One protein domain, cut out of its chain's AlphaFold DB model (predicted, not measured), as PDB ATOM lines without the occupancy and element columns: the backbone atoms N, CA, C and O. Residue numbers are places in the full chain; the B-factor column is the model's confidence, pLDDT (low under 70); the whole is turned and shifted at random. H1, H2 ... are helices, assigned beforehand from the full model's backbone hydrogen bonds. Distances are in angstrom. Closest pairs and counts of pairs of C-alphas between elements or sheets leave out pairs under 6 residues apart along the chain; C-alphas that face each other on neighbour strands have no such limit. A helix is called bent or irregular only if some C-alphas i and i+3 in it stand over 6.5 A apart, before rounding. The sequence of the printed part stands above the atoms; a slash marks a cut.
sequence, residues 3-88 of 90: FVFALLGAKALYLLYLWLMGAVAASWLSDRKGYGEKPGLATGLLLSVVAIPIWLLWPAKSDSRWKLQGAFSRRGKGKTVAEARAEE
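Overview. This is residues 3 to 88 of the 90 residues of an uncharacterized protein of Thermoleophilaceae bacterium (UniProt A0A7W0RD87). A long helix, H1, makes most of a rod-like shape; the bent helix H2 packs on its later part, its arm H2a folding back along H1 and its arm H2b turning to run the same way as H1 again. The first stretch of H1, residues 3 to 15, sticks out free at one end, and beyond the other end of H1 a loose tail with two short helices, H3 and H4, prolongs the long axis. The printed part has 86 residues, with four named helices in the order H1, H2, H3, H4 and no named strand; the class is all helix. The whole is loose, with a radius of gyration of the C-alphas of 17.1 A, and spans 65 by 23 by 18 A.

Along the chain. The longest helix is H1, residues 3 to 32, which measures 43.9 A from C-alpha 3 at (23.802, 30.014, -7.827) to C-alpha 32 at (51.095, -2.678, -18.428). H2, residues 37 to 57, was assigned as one helix by its hydrogen bonds, but it is bent: C-alphas 46 and 49 are 9.4 A apart, where about 5 A would belong to a regular helix. Its arm H2a has residues 37 to 46 and measures 14.2 A; its arm H2b has residues 49 to 57 and measures 14.0 A, beginning at C-alpha 49 at (37.823, 8.753, -19.479). Residues 47 and 48 belong to neither arm. H3, residues 65 to 69, is 5.4 A from first to last C-alpha. H4, residues 81 to 86, is 8.6 A long and ends at C-alpha 86 at (66.993, -15.069, -20.689).

Arrangement. H1 touches H2a with residues 19 to 31 alone, and the closest C-alphas, those of Ala 23 and Gly 44, are 3.7 A apart. The two stand at a shallow tilt of 29 degrees, run opposite ways and form a helical hairpin. H1 touches H2b with residues 18 to 30 alone, and the closest C-alphas, those of Gly 22 and Val 49, are 4.2 A apart. This pair stands at a shallow tilt of 25 degrees and runs the same way. H2a and H2b touch only at the corner by their link, with the closest C-alphas, those of Gly 44 and Ala 51, 5.4 A apart; they run opposite ways at a steep tilt of 51 degrees. H3 is close to H1 but not clearly touching it: the closest C-alphas, those of Arg 32 and Trp 66, are 5.5 A apart. H3 and H4 are also close but not clearly touching, with the C-alphas of Arg 65 and Val 81, the closest, 7.1 A apart. H4 is apart from H1, H2a and H2b, and H3 is apart from H2a and H2b. In H1, H2a, H3 and H4 every pair of O i and N i+4 is within hydrogen-bond range; in H2b 3 of 5 are.

Size, cuts and confidence. The C-alphas of Phe 3 and Glu 88, the first and last printed residues, are the two farthest apart, at 65.6 A. Without the free residues 3 to 15 the body of 73 residues spans 44 by 21 by 19 A. The printed part has no cut. The link from H1 to H2 is tight, with 4 residues; that from H2 to H3 is short, with 7; that from H3 to H4 is long, with 11. The mean pLDDT of the printed part of this predicted model is 71.3. It is under 70 in residues 3 to 7, 32 to 35 and 59 to 88, which include H3 and H4.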
ATOM      1  N   PHE A   3      23.748  31.462  -8.090       58.12
ATOM      2  CA  PHE A   3      23.802  30.014  -7.827       58.12
ATOM      3  C   PHE A   3      24.265  29.177  -9.031       58.12
ATOM      4  O   PHE A   3      24.931  28.165  -8.845       58.12
ATOM      5  N   VAL A   4      23.976  29.611 -10.264       61.53
ATOM      6  CA  VAL A   4      24.347  28.882 -11.493       61.53
ATOM      7  C   VAL A   4      25.867  28.896 -11.721       61.53
ATOM      8  O   VAL A   4      26.437  27.868 -12.080       61.53
ATOM      9  N   PHE A   5      26.539  30.018 -11.441       58.03
ATOM     10  CA  PHE A   5      27.997  30.139 -11.577       58.03
ATOM     11  C   PHE A   5      28.759  29.424 -10.452       58.03
ATOM     12  O   PHE A   5      29.770  28.775 -10.715       58.03
ATOM     13  N   ALA A   6      28.249  29.463  -9.215       61.94
ATOM     14  CA  ALA A   6      28.819  28.685  -8.112       61.94
ATOM     15  C   ALA A   6      28.723  27.167  -8.375       61.94
ATOM     16  O   ALA A   6      29.679  26.426  -8.139       61.94
ATOM     17  N   LEU A   7      27.599  26.709  -8.941       65.31
ATOM     18  CA  LEU A   7      27.405  25.309  -9.327       65.31
ATOM     19  C   LEU A   7      28.338  24.883 -10.477       65.31
ATOM     20  O   LEU A   7      28.781  23.735 -10.513       65.31
ATOM     21  N   LEU A   8      28.653  25.799 -11.398       74.88
ATOM     22  CA  LEU A   8      29.611  25.583 -12.489       74.88
ATOM     23  C   LEU A   8      31.027  25.323 -11.967       74.88
ATOM     24  O   LEU A   8      31.672  24.395 -12.446       74.88
ATOM     25  N   GLY A   9      31.486  26.071 -10.958       79.31
ATOM     26  CA  GLY A   9      32.807  25.866 -10.355       79.31
ATOM     27  C   GLY A   9      32.963  24.476  -9.731       79.31
ATOM     28  O   GLY A   9      33.910  23.754 -10.040       79.31
ATOM     29  N   ALA A  10      31.988  24.055  -8.920       85.62
ATOM     30  CA  ALA A  10      31.997  22.727  -8.307       85.62
ATOM     31  C   ALA A  10      31.919  21.604  -9.356       85.62
ATOM     32  O   ALA A  10      32.689  20.645  -9.304       85.62
ATOM     33  N   LYS A  11      31.029  21.731 -10.351       84.75
ATOM     34  CA  LYS A  11      30.909  20.749 -11.442       84.75
ATOM     35  C   LYS A  11      32.182  20.646 -12.281       84.75
ATOM     36  O   LYS A  11      32.589  19.536 -12.611       84.75
ATOM     37  N   ALA A  12      32.813  21.773 -12.605       85.44
ATOM     38  CA  ALA A  12      34.070  21.796 -13.346       85.44
ATOM     39  C   ALA A  12      35.191  21.089 -12.572       85.44
ATOM     40  O   ALA A  12      35.945  20.322 -13.164       85.44
ATOM     41  N   LEU A  13      35.252  21.272 -11.247       87.50
ATOM     42  CA  LEU A  13      36.222  20.586 -10.394       87.50
ATOM     43  C   LEU A  13      36.036  19.060 -10.429       87.50
ATOM     44  O   LEU A  13      37.002  18.326 -10.625       87.50
ATOM     45  N   TYR A  14      34.798  18.570 -10.294       88.31
ATOM     46  CA  TYR A  14      34.510  17.133 -10.385       88.31
ATOM     47  C   TYR A  14      34.855  16.553 -11.760       88.31
ATOM     48  O   TYR A  14      35.440  15.475 -11.838       88.31
ATOM     49  N   LEU A  15      34.528  17.267 -12.841       87.06
ATOM     50  CA  LEU A  15      34.877  16.850 -14.200       87.06
ATOM     51  C   LEU A  15      36.394  16.827 -14.420       87.06
ATOM     52  O   LEU A  15      36.892  15.896 -15.046       87.06
ATOM     53  N   LEU A  16      37.130  17.790 -13.860       88.31
ATOM     54  CA  LEU A  16      38.591  17.815 -13.899       88.31
ATOM     55  C   LEU A  16      39.198  16.628 -13.142       88.31
ATOM     56  O   LEU A  16      40.095  15.967 -13.658       88.31
ATOM     57  N   TYR A  17      38.699  16.314 -11.944       90.19
ATOM     58  CA  TYR A  17      39.144  15.126 -11.211       90.19
ATOM     59  C   TYR A  17      38.861  13.843 -11.990       90.19
ATOM     60  O   TYR A  17      39.734  12.983 -12.097       90.19
ATOM     61  N   LEU A  18      37.666  13.721 -12.569       89.94
ATOM     62  CA  LEU A  18      37.296  12.570 -13.386       89.94
ATOM     63  C   LEU A  18      38.201  12.440 -14.623       89.94
ATOM     64  O   LEU A  18      38.629  11.341 -14.974       89.94
ATOM     65  N   TRP A  19      38.538  13.570 -15.245       90.56
ATOM     66  CA  TRP A  19      39.471  13.661 -16.363       90.56
ATOM     67  C   TRP A  19      40.879  13.182 -15.982       90.56
ATOM     68  O   TRP A  19      41.428  12.296 -16.641       90.56
ATOM     69  N   LEU A  20      41.427  13.684 -14.871       90.56
ATOM     70  CA  LEU A  20      42.737  13.278 -14.352       90.56
ATOM     71  C   LEU A  20      42.778  11.789 -13.988       90.56
ATOM     72  O   LEU A  20      43.733  11.095 -14.332       90.56
ATOM     73  N   MET A  21      41.730  11.274 -13.341       87.12
ATOM     74  CA  MET A  21      41.615   9.850 -13.014       87.12
ATOM     75  C   MET A  21      41.599   8.978 -14.275       87.12
ATOM     76  O   MET A  21      42.253   7.933 -14.308       87.12
ATOM     77  N   GLY A  22      40.919   9.428 -15.334       84.56
ATOM     78  CA  GLY A  22      40.961   8.789 -16.649       84.56
ATOM     79  C   GLY A  22      42.373   8.741 -17.233       84.56
ATOM     80  O   GLY A  22      42.808   7.689 -17.706       84.56
ATOM     81  N   ALA A  23      43.116   9.844 -17.125       86.62
ATOM     82  CA  ALA A  23      44.484   9.919 -17.621       86.62
ATOM     83  C   ALA A  23      45.448   8.984 -16.875       86.62
ATOM     84  O   ALA A  23      46.242   8.281 -17.504       86.62
ATOM     85  N   VAL A  24      45.336   8.910 -15.547       85.50
ATOM     86  CA  VAL A  24      46.127   7.986 -14.720       85.50
ATOM     87  C   VAL A  24      45.808   6.532 -15.071       85.50
ATOM     88  O   VAL A  24      46.723   5.732 -15.269       85.50
ATOM     89  N   ALA A  25      44.523   6.189 -15.199       83.69
ATOM     90  CA  ALA A  25      44.099   4.840 -15.559       83.69
ATOM     91  C   ALA A  25      44.627   4.424 -16.942       83.69
ATOM     92  O   ALA A  25      45.152   3.322 -17.082       83.69
ATOM     93  N   ALA A  26      44.551   5.306 -17.943       83.62
ATOM     94  CA  ALA A  26      45.074   5.048 -19.285       83.62
ATOM     95  C   ALA A  26      46.607   4.906 -19.307       83.62
ATOM     96  O   ALA A  26      47.124   3.987 -19.947       83.62
ATOM     97  N   SER A  27      47.332   5.751 -18.562       81.38
ATOM     98  CA  SER A  27      48.791   5.644 -18.389       81.38
ATOM     99  C   SER A  27      49.192   4.290 -17.806       81.38
ATOM    100  O   SER A  27      50.032   3.586 -18.367       81.38
ATOM    101  N   TRP A  28      48.515   3.875 -16.734       79.50
ATOM    102  CA  TRP A  28      48.747   2.586 -16.085       79.50
ATOM    103  C   TRP A  28      48.440   1.400 -17.008       79.50
ATOM    104  O   TRP A  28      49.186   0.419 -17.046       79.50
ATOM    105  N   LEU A  29      47.354   1.489 -17.782       78.44
ATOM    106  CA  LEU A  29      46.943   0.439 -18.713       78.44
ATOM    107  C   LEU A  29      47.949   0.299 -19.866       78.44
ATOM    108  O   LEU A  29      48.316  -0.818 -20.229       78.44
ATOM    109  N   SER A  30      48.451   1.423 -20.382       79.00
ATOM    110  CA  SER A  30      49.478   1.476 -21.427       79.00
ATOM    111  C   SER A  30      50.825   0.915 -20.990       79.00
ATOM    112  O   SER A  30      51.427   0.108 -21.710       79.00
ATOM    113  N   ASP A  31      51.282   1.301 -19.796       75.81
ATOM    114  CA  ASP A  31      52.520   0.788 -19.220       75.81
ATOM    115  C   ASP A  31      52.444  -0.734 -19.066       75.81
ATOM    116  O   ASP A  31      53.310  -1.472 -19.548       75.81
ATOM    117  N   ARG A  32      51.316  -1.235 -18.541       68.56
ATOM    118  CA  ARG A  32      51.095  -2.678 -18.428       68.56
ATOM    119  C   ARG A  32      51.049  -3.392 -19.766       68.56
ATOM    120  O   ARG A  32      51.598  -4.487 -19.838       68.56
ATOM    121  N   LYS A  33      50.457  -2.807 -20.814       69.44
ATOM    122  CA  LYS A  33      50.432  -3.390 -22.171       69.44
ATOM    123  C   LYS A  33      51.784  -3.353 -22.892       69.44
ATOM    124  O   LYS A  33      51.893  -3.923 -23.975       69.44
ATOM    125  N   GLY A  34      52.820  -2.773 -22.278       67.94
ATOM    126  CA  GLY A  34      54.187  -2.765 -22.804       67.94
ATOM    127  C   GLY A  34      54.463  -1.651 -23.816       67.94
ATOM    128  O   GLY A  34      55.477  -1.707 -24.507       67.94
ATOM    129  N   TYR A  35      53.578  -0.653 -23.914       66.44
ATOM    130  CA  TYR A  35      53.775   0.546 -24.741       66.44
ATOM    131  C   TYR A  35      54.459   1.690 -23.962       66.44
ATOM    132  O   TYR A  35      54.891   2.671 -24.564       66.44
ATOM    133  N   GLY A  36      54.598   1.543 -22.639       72.56
ATOM    134  CA  GLY A  36      55.162   2.540 -21.723       72.56
ATOM    135  C   GLY A  36      54.130   3.566 -21.242       72.56
ATOM    136  O   GLY A  36      53.020   3.645 -21.772       72.56
ATOM    137  N   GLU A  37      54.490   4.370 -20.239       73.88
ATOM    138  CA  GLU A  37      53.586   5.377 -19.649       73.88
ATOM    139  C   GLU A  37      53.239   6.524 -20.608       73.88
ATOM    140  O   GLU A  37      52.089   6.947 -20.680       73.88
ATOM    141  N   LYS A  38      54.210   7.015 -21.394       79.06
ATOM    142  CA  LYS A  38      54.042   8.201 -22.260       79.06
ATOM    143  C   LYS A  38      52.827   8.124 -23.208       79.06
ATOM    144  O   LYS A  38      52.047   9.076 -23.218       79.06
ATOM    145  N   PRO A  39      52.616   7.043 -23.988       77.25
ATOM    146  CA  PRO A  39      51.454   6.954 -24.877       77.25
ATOM    147  C   PRO A  39      50.123   6.814 -24.128       77.25
ATOM    148  O   PRO A  39      49.109   7.344 -24.588       77.25
ATOM    149  N   GLY A  40      50.104   6.163 -22.962       76.56
ATOM    150  CA  GLY A  40      48.904   6.066 -22.127       76.56
ATOM    151  C   GLY A  40      48.519   7.393 -21.489       76.56
ATOM    152  O   GLY A  40      47.343   7.737 -21.436       76.56
ATOM    153  N   LEU A  41      49.511   8.179 -21.078       82.94
ATOM    154  CA  LEU A  41      49.312   9.518 -20.538       82.94
ATOM    155  C   LEU A  41      48.826  10.480 -21.633       82.94
ATOM    156  O   LEU A  41      47.864  11.212 -21.419       82.94
ATOM    157  N   ALA A  42      49.414  10.422 -22.833       84.56
ATOM    158  CA  ALA A  42      48.975  11.223 -23.978       84.56
ATOM    159  C   ALA A  42      47.530  10.901 -24.397       84.56
ATOM    160  O   ALA A  42      46.712  11.804 -24.560       84.56
ATOM    161  N   THR A  43      47.186   9.616 -24.522       83.12
ATOM    162  CA  THR A  43      45.809   9.196 -24.843       83.12
ATOM    163  C   THR A  43      44.841   9.520 -23.712       83.12
ATOM    164  O   THR A  43      43.738   9.978 -23.978       83.12
ATOM    165  N   GLY A  44      45.265   9.371 -22.460       82.31
ATOM    166  CA  GLY A  44      44.523   9.774 -21.275       82.31
ATOM    167  C   GLY A  44      44.205  11.270 -21.209       82.31
ATOM    168  O   GLY A  44      43.082  11.638 -20.886       82.31
ATOM    169  N   LEU A  45      45.157  12.136 -21.570       86.50
ATOM    170  CA  LEU A  45      44.932  13.583 -21.640       86.50
ATOM    171  C   LEU A  45      44.014  13.974 -22.808       86.50
ATOM    172  O   LEU A  45      43.135  14.816 -22.642       86.50
ATOM    173  N   LEU A  46      44.215  13.370 -23.983       84.75
ATOM    174  CA  LEU A  46      43.472  13.713 -25.201       84.75
ATOM    175  C   LEU A  46      42.040  13.162 -25.194       84.75
ATOM    176  O   LEU A  46      41.104  13.859 -25.569       84.75
ATOM    177  N   LEU A  47      41.867  11.909 -24.769       81.31
ATOM    178  CA  LEU A  47      40.599  11.174 -24.828       81.31
ATOM    179  C   LEU A  47      39.924  11.055 -23.456       81.31
ATOM    180  O   LEU A  47      38.790  10.584 -23.369       81.31
ATOM    181  N   SER A  48      40.561  11.535 -22.383       87.25
ATOM    182  CA  SER A  48      39.973  11.567 -21.038       87.25
ATOM    183  C   SER A  48      39.565  10.160 -20.567       87.25
ATOM    184  O   SER A  48      40.227   9.166 -20.867       87.25
ATOM    185  N   VAL A  49      38.428  10.038 -19.875       78.69
ATOM    186  CA  VAL A  49      37.823   8.753 -19.479       78.69
ATOM    187  C   VAL A  49      37.596   7.797 -20.660       78.69
ATOM    188  O   VAL A  49      37.646   6.584 -20.466       78.69
ATOM    189  N   VAL A  50      37.403   8.298 -21.885       80.38
ATOM    190  CA  VAL A  50      37.186   7.461 -23.082       80.38
ATOM    191  C   VAL A  50      38.452   6.682 -23.466       80.38
ATOM    192  O   VAL A  50      38.367   5.636 -24.108       80.38
ATOM    193  N   ALA A  51      39.628   7.108 -23.001       76.81
ATOM    194  CA  ALA A  51      40.868   6.359 -23.183       76.81
ATOM    195  C   ALA A  51      40.827   4.969 -22.518       76.81
ATOM    196  O   ALA A  51      41.463   4.042 -23.015       76.81
ATOM    197  N   ILE A  52      40.067   4.797 -21.427       75.50
ATOM    198  CA  ILE A  52      39.980   3.537 -20.671       75.50
ATOM    199  C   ILE A  52      39.398   2.390 -21.519       75.50
ATOM    200  O   ILE A  52      40.076   1.369 -21.658       75.50
ATOM    201  N   PRO A  53      38.186   2.499 -22.107       81.50
ATOM    202  CA  PRO A  53      37.633   1.433 -22.942       81.50
ATOM    203  C   PRO A  53      38.468   1.179 -24.204       81.50
ATOM    204  O   PRO A  53      38.629   0.025 -24.599       81.50
ATOM    205  N   ILE A  54      39.064   2.221 -24.795       81.06
ATOM    206  CA  ILE A  54      39.970   2.084 -25.947       81.06
ATOM    207  C   ILE A  54      41.172   1.223 -25.562       81.06
ATOM    208  O   ILE A  54      41.470   0.234 -26.230       81.06
ATOM    209  N   TRP A  55      41.822   1.545 -24.443       74.31
ATOM    210  CA  TRP A  55      42.936   0.757 -23.943       74.31
ATOM    211  C   TRP A  55      42.520  -0.624 -23.463       74.31
ATOM    212  O   TRP A  55      43.362  -1.506 -23.499       74.31
ATOM    213  N   LEU A  56      41.278  -0.863 -23.040       74.94
ATOM    214  CA  LEU A  56      40.778  -2.208 -22.723       74.94
ATOM    215  C   LEU A  56      40.697  -3.084 -23.977       74.94
ATOM    216  O   LEU A  56      41.211  -4.203 -23.953       74.94
ATOM    217  N   LEU A  57      40.136  -2.552 -25.066       78.06
ATOM    218  CA  LEU A  57      39.982  -3.250 -26.346       78.06
ATOM    219  C   LEU A  57      41.304  -3.404 -27.114       78.06
ATOM    220  O   LEU A  57      41.476  -4.370 -27.853       78.06
ATOM    221  N   TRP A  58      42.248  -2.476 -26.936       77.12
ATOM    222  CA  TRP A  58      43.514  -2.483 -27.666       77.12
ATOM    223  C   TRP A  58      44.373  -3.711 -27.323       77.12
ATOM    224  O   TRP A  58      44.630  -3.956 -26.147       77.12
ATOM    225  N   PRO A  59      44.871  -4.504 -28.282       64.31
ATOM    226  CA  PRO A  59      45.621  -5.718 -27.965       64.31
ATOM    227  C   PRO A  59      46.937  -5.413 -27.224       64.31
ATOM    228  O   PRO A  59      47.667  -4.481 -27.554       64.31
ATOM    229  N   ALA A  60      47.245  -6.208 -26.192       62.22
ATOM    230  CA  ALA A  60      48.522  -6.130 -25.482       62.22
ATOM    231  C   ALA A  60      49.629  -6.825 -26.292       62.22
ATOM    232  O   ALA A  60      49.390  -7.891 -26.871       62.22
ATOM    233  N   LYS A  61      50.842  -6.252 -26.299       59.47
ATOM    234  CA  LYS A  61      52.011  -6.845 -26.972       59.47
ATOM    235  C   LYS A  61      52.277  -8.269 -26.449       59.47
ATOM    236  O   LYS A  61      51.990  -8.564 -25.291       59.47
ATOM    237  N   SER A  62      52.800  -9.165 -27.290       54.16
ATOM    238  CA  SER A  62      53.091 -10.568 -26.926       54.16
ATOM    239  C   SER A  62      54.022 -10.693 -25.716       54.16
ATOM    240  O   SER A  62      53.774 -11.537 -24.865       54.16
ATOM    241  N   ASP A  63      54.987  -9.785 -25.600       56.94
ATOM    242  CA  ASP A  63      56.023  -9.763 -24.556       56.94
ATOM    243  C   ASP A  63      55.678  -8.836 -23.359       56.94
ATOM    244  O   ASP A  63      56.523  -8.307 -22.640       56.94
ATOM    245  N   SER A  64      54.390  -8.530 -23.183       56.19
ATOM    246  CA  SER A  64      53.910  -7.549 -22.205       56.19
ATOM    247  C   SER A  64      53.712  -8.154 -20.809       56.19
ATOM    248  O   SER A  64      53.148  -9.241 -20.652       56.19
ATOM    249  N   ARG A  65      54.044  -7.377 -19.762       55.81
ATOM    250  CA  ARG A  65      53.766  -7.706 -18.347       55.81
ATOM    251  C   ARG A  65      52.296  -8.043 -18.075       55.81
ATOM    252  O   ARG A  65      52.013  -8.758 -17.121       55.81
ATOM    253  N   TRP A  66      51.358  -7.589 -18.909       54.50
ATOM    254  CA  TRP A  66      49.955  -8.001 -18.834       54.50
ATOM    255  C   TRP A  66      49.774  -9.509 -19.050       54.50
ATOM    256  O   TRP A  66      49.002 -10.138 -18.328       54.50
ATOM    257  N   LYS A  67      50.488 -10.099 -20.015       56.47
ATOM    258  CA  LYS A  67      50.440 -11.541 -20.297       56.47
ATOM    259  C   LYS A  67      51.294 -12.349 -19.320       56.47
ATOM    260  O   LYS A  67      50.881 -13.431 -18.924       56.47
ATOM    261  N   LEU A  68      52.436 -11.806 -18.890       57.62
ATOM    262  CA  LEU A  68      53.374 -12.501 -17.997       57.62
ATOM    263  C   LEU A  68      52.993 -12.436 -16.502       57.62
ATOM    264  O   LEU A  68      53.294 -13.361 -15.756       57.62
ATOM    265  N   GLN A  69      52.342 -11.359 -16.041       56.09
ATOM    266  CA  GLN A  69      52.013 -11.131 -14.618       56.09
ATOM    267  C   GLN A  69      50.512 -10.920 -14.338       56.09
ATOM    268  O   GLN A  69      50.117 -10.837 -13.172       56.09
ATOM    269  N   GLY A  70      49.664 -10.866 -15.371       53.91
ATOM    270  CA  GLY A  70      48.216 -10.679 -15.243       53.91
ATOM    271  C   GLY A  70      47.772  -9.235 -14.949       53.91
ATOM    272  O   GLY A  70      48.565  -8.333 -14.669       53.91
ATOM    273  N   ALA A  71      46.453  -9.002 -15.001       55.88
ATOM    274  CA  ALA A  71      45.835  -7.680 -14.800       55.88
ATOM    275  C   ALA A  71      46.002  -7.125 -13.371       55.88
ATOM    276  O   ALA A  71      45.942  -5.915 -13.161       55.88
ATOM    277  N   PHE A  72      46.316  -7.974 -12.392       54.09
ATOM    278  CA  PHE A  72      46.685  -7.585 -11.033       54.09
ATOM    279  C   PHE A  72      47.958  -8.347 -10.664       54.09
ATOM    280  O   PHE A  72      47.896  -9.509 -10.267       54.09
ATOM    281  N   SER A  73      49.125  -7.724 -10.834       48.84
ATOM    282  CA  SER A  73      50.377  -8.299 -10.349       48.84
ATOM    283  C   SER A  73      50.273  -8.521  -8.835       48.84
ATOM    284  O   SER A  73      50.372  -7.591  -8.034       48.84
ATOM    285  N   ARG A  74      50.061  -9.776  -8.415       53.66
ATOM    286  CA  ARG A  74      50.413 -10.201  -7.057       53.66
ATOM    287  C   ARG A  74      51.913  -9.974  -6.954       53.66
ATOM    288  O   ARG A  74      52.687 -10.691  -7.585       53.66
ATOM    289  N   ARG A  75      52.290  -8.915  -6.238       47.16
ATOM    290  CA  ARG A  75      53.665  -8.545  -5.894       47.16
ATOM    291  C   ARG A  75      54.440  -9.826  -5.540       47.16
ATOM    292  O   ARG A  75      54.220 -10.379  -4.472       47.16
ATOM    293  N   GLY A  76      55.261 -10.325  -6.473       51.88
ATOM    294  CA  GLY A  76      56.164 -11.461  -6.251       51.88
ATOM    295  C   GLY A  76      55.911 -12.791  -6.985       51.88
ATOM    296  O   GLY A  76      56.541 -13.765  -6.591       51.88
ATOM    297  N   LYS A  77      55.044 -12.909  -8.011       48.69
ATOM    298  CA  LYS A  77      54.822 -14.226  -8.670       48.69
ATOM    299  C   LYS A  77      54.684 -14.232 -10.201       48.69
ATOM    300  O   LYS A  77      53.810 -14.909 -10.732       48.69
ATOM    301  N   GLY A  78      55.532 -13.510 -10.926       53.03
ATOM    302  CA  GLY A  78      55.615 -13.703 -12.376       53.03
ATOM    303  C   GLY A  78      56.952 -13.252 -12.936       53.03
ATOM    304  O   GLY A  78      57.417 -12.165 -12.579       53.03
ATOM    305  N   LYS A  79      57.535 -14.109 -13.786       55.09
ATOM    306  CA  LYS A  79      58.835 -13.919 -14.435       55.09
ATOM    307  C   LYS A  79      58.944 -12.491 -14.963       55.09
ATOM    308  O   LYS A  79      58.027 -11.969 -15.604       55.09
ATOM    309  N   THR A  80      60.028 -11.820 -14.611       60.59
ATOM    310  CA  THR A  80      60.349 -10.510 -15.167       60.59
ATOM    311  C   THR A  80      60.594 -10.658 -16.672       60.59
ATOM    312  O   THR A  80      61.016 -11.708 -17.139       60.59
ATOM    313  N   VAL A  81      60.337  -9.608 -17.458       59.09
ATOM    314  CA  VAL A  81      60.612  -9.615 -18.914       59.09
ATOM    315  C   VAL A  81      62.090  -9.942 -19.193       59.09
ATOM    316  O   VAL A  81      62.421 -10.544 -20.207       59.09
ATOM    317  N   ALA A  82      62.975  -9.607 -18.249       57.41
ATOM    318  CA  ALA A  82      64.383  -9.984 -18.277       57.41
ATOM    319  C   ALA A  82      64.607 -11.503 -18.145       57.41
ATOM    320  O   ALA A  82      65.483 -12.029 -18.815       57.41
ATOM    321  N   GLU A  83      63.812 -12.209 -17.333       61.41
ATOM    322  CA  GLU A  83      63.891 -13.671 -17.186       61.41
ATOM    323  C   GLU A  83      63.297 -14.408 -18.390       61.41
ATOM    324  O   GLU A  83      63.895 -15.370 -18.851       61.41
ATOM    325  N   ALA A  84      62.172 -13.941 -18.947       60.72
ATOM    326  CA  ALA A  84      61.596 -14.537 -20.160       60.72
ATOM    327  C   ALA A  84      62.552 -14.417 -21.359       60.72
ATOM    328  O   ALA A  84      62.729 -15.366 -22.114       60.72
ATOM    329  N   ARG A  85      63.240 -13.275 -21.479       58.75
ATOM    330  CA  ARG A  85      64.260 -13.051 -22.509       58.75
ATOM    331  C   ARG A  85      65.568 -13.815 -22.259       58.75
ATOM    332  O   ARG A  85      66.339 -13.988 -23.190       58.75
ATOM    333  N   ALA A  86      65.831 -14.245 -21.026       63.06
ATOM    334  CA  ALA A  86      66.993 -15.069 -20.689       63.06
ATOM    335  C   ALA A  86      66.750 -16.575 -20.921       63.06
ATOM    336  O   ALA A  86      67.712 -17.332 -21.004       63.06
ATOM    337  N   GLU A  87      65.489 -17.011 -21.015       63.16
ATOM    338  CA  GLU A  87      65.095 -18.406 -21.279       63.16
ATOM    339  C   GLU A  87      64.941 -18.744 -22.768       63.16
ATOM    340  O   GLU A  87      64.733 -19.912 -23.089       63.16
ATOM    341  N   GLU A  88      65.046 -17.766 -23.670       59.06
ATOM    342  CA  GLU A  88      65.026 -17.982 -25.119       59.06
ATOM    343  C   GLU A  88      66.478 -17.923 -25.635       59.06
ATOM    344  O   GLU A  88      66.975 -16.830 -25.915       59.06
TER     345      GLU A  88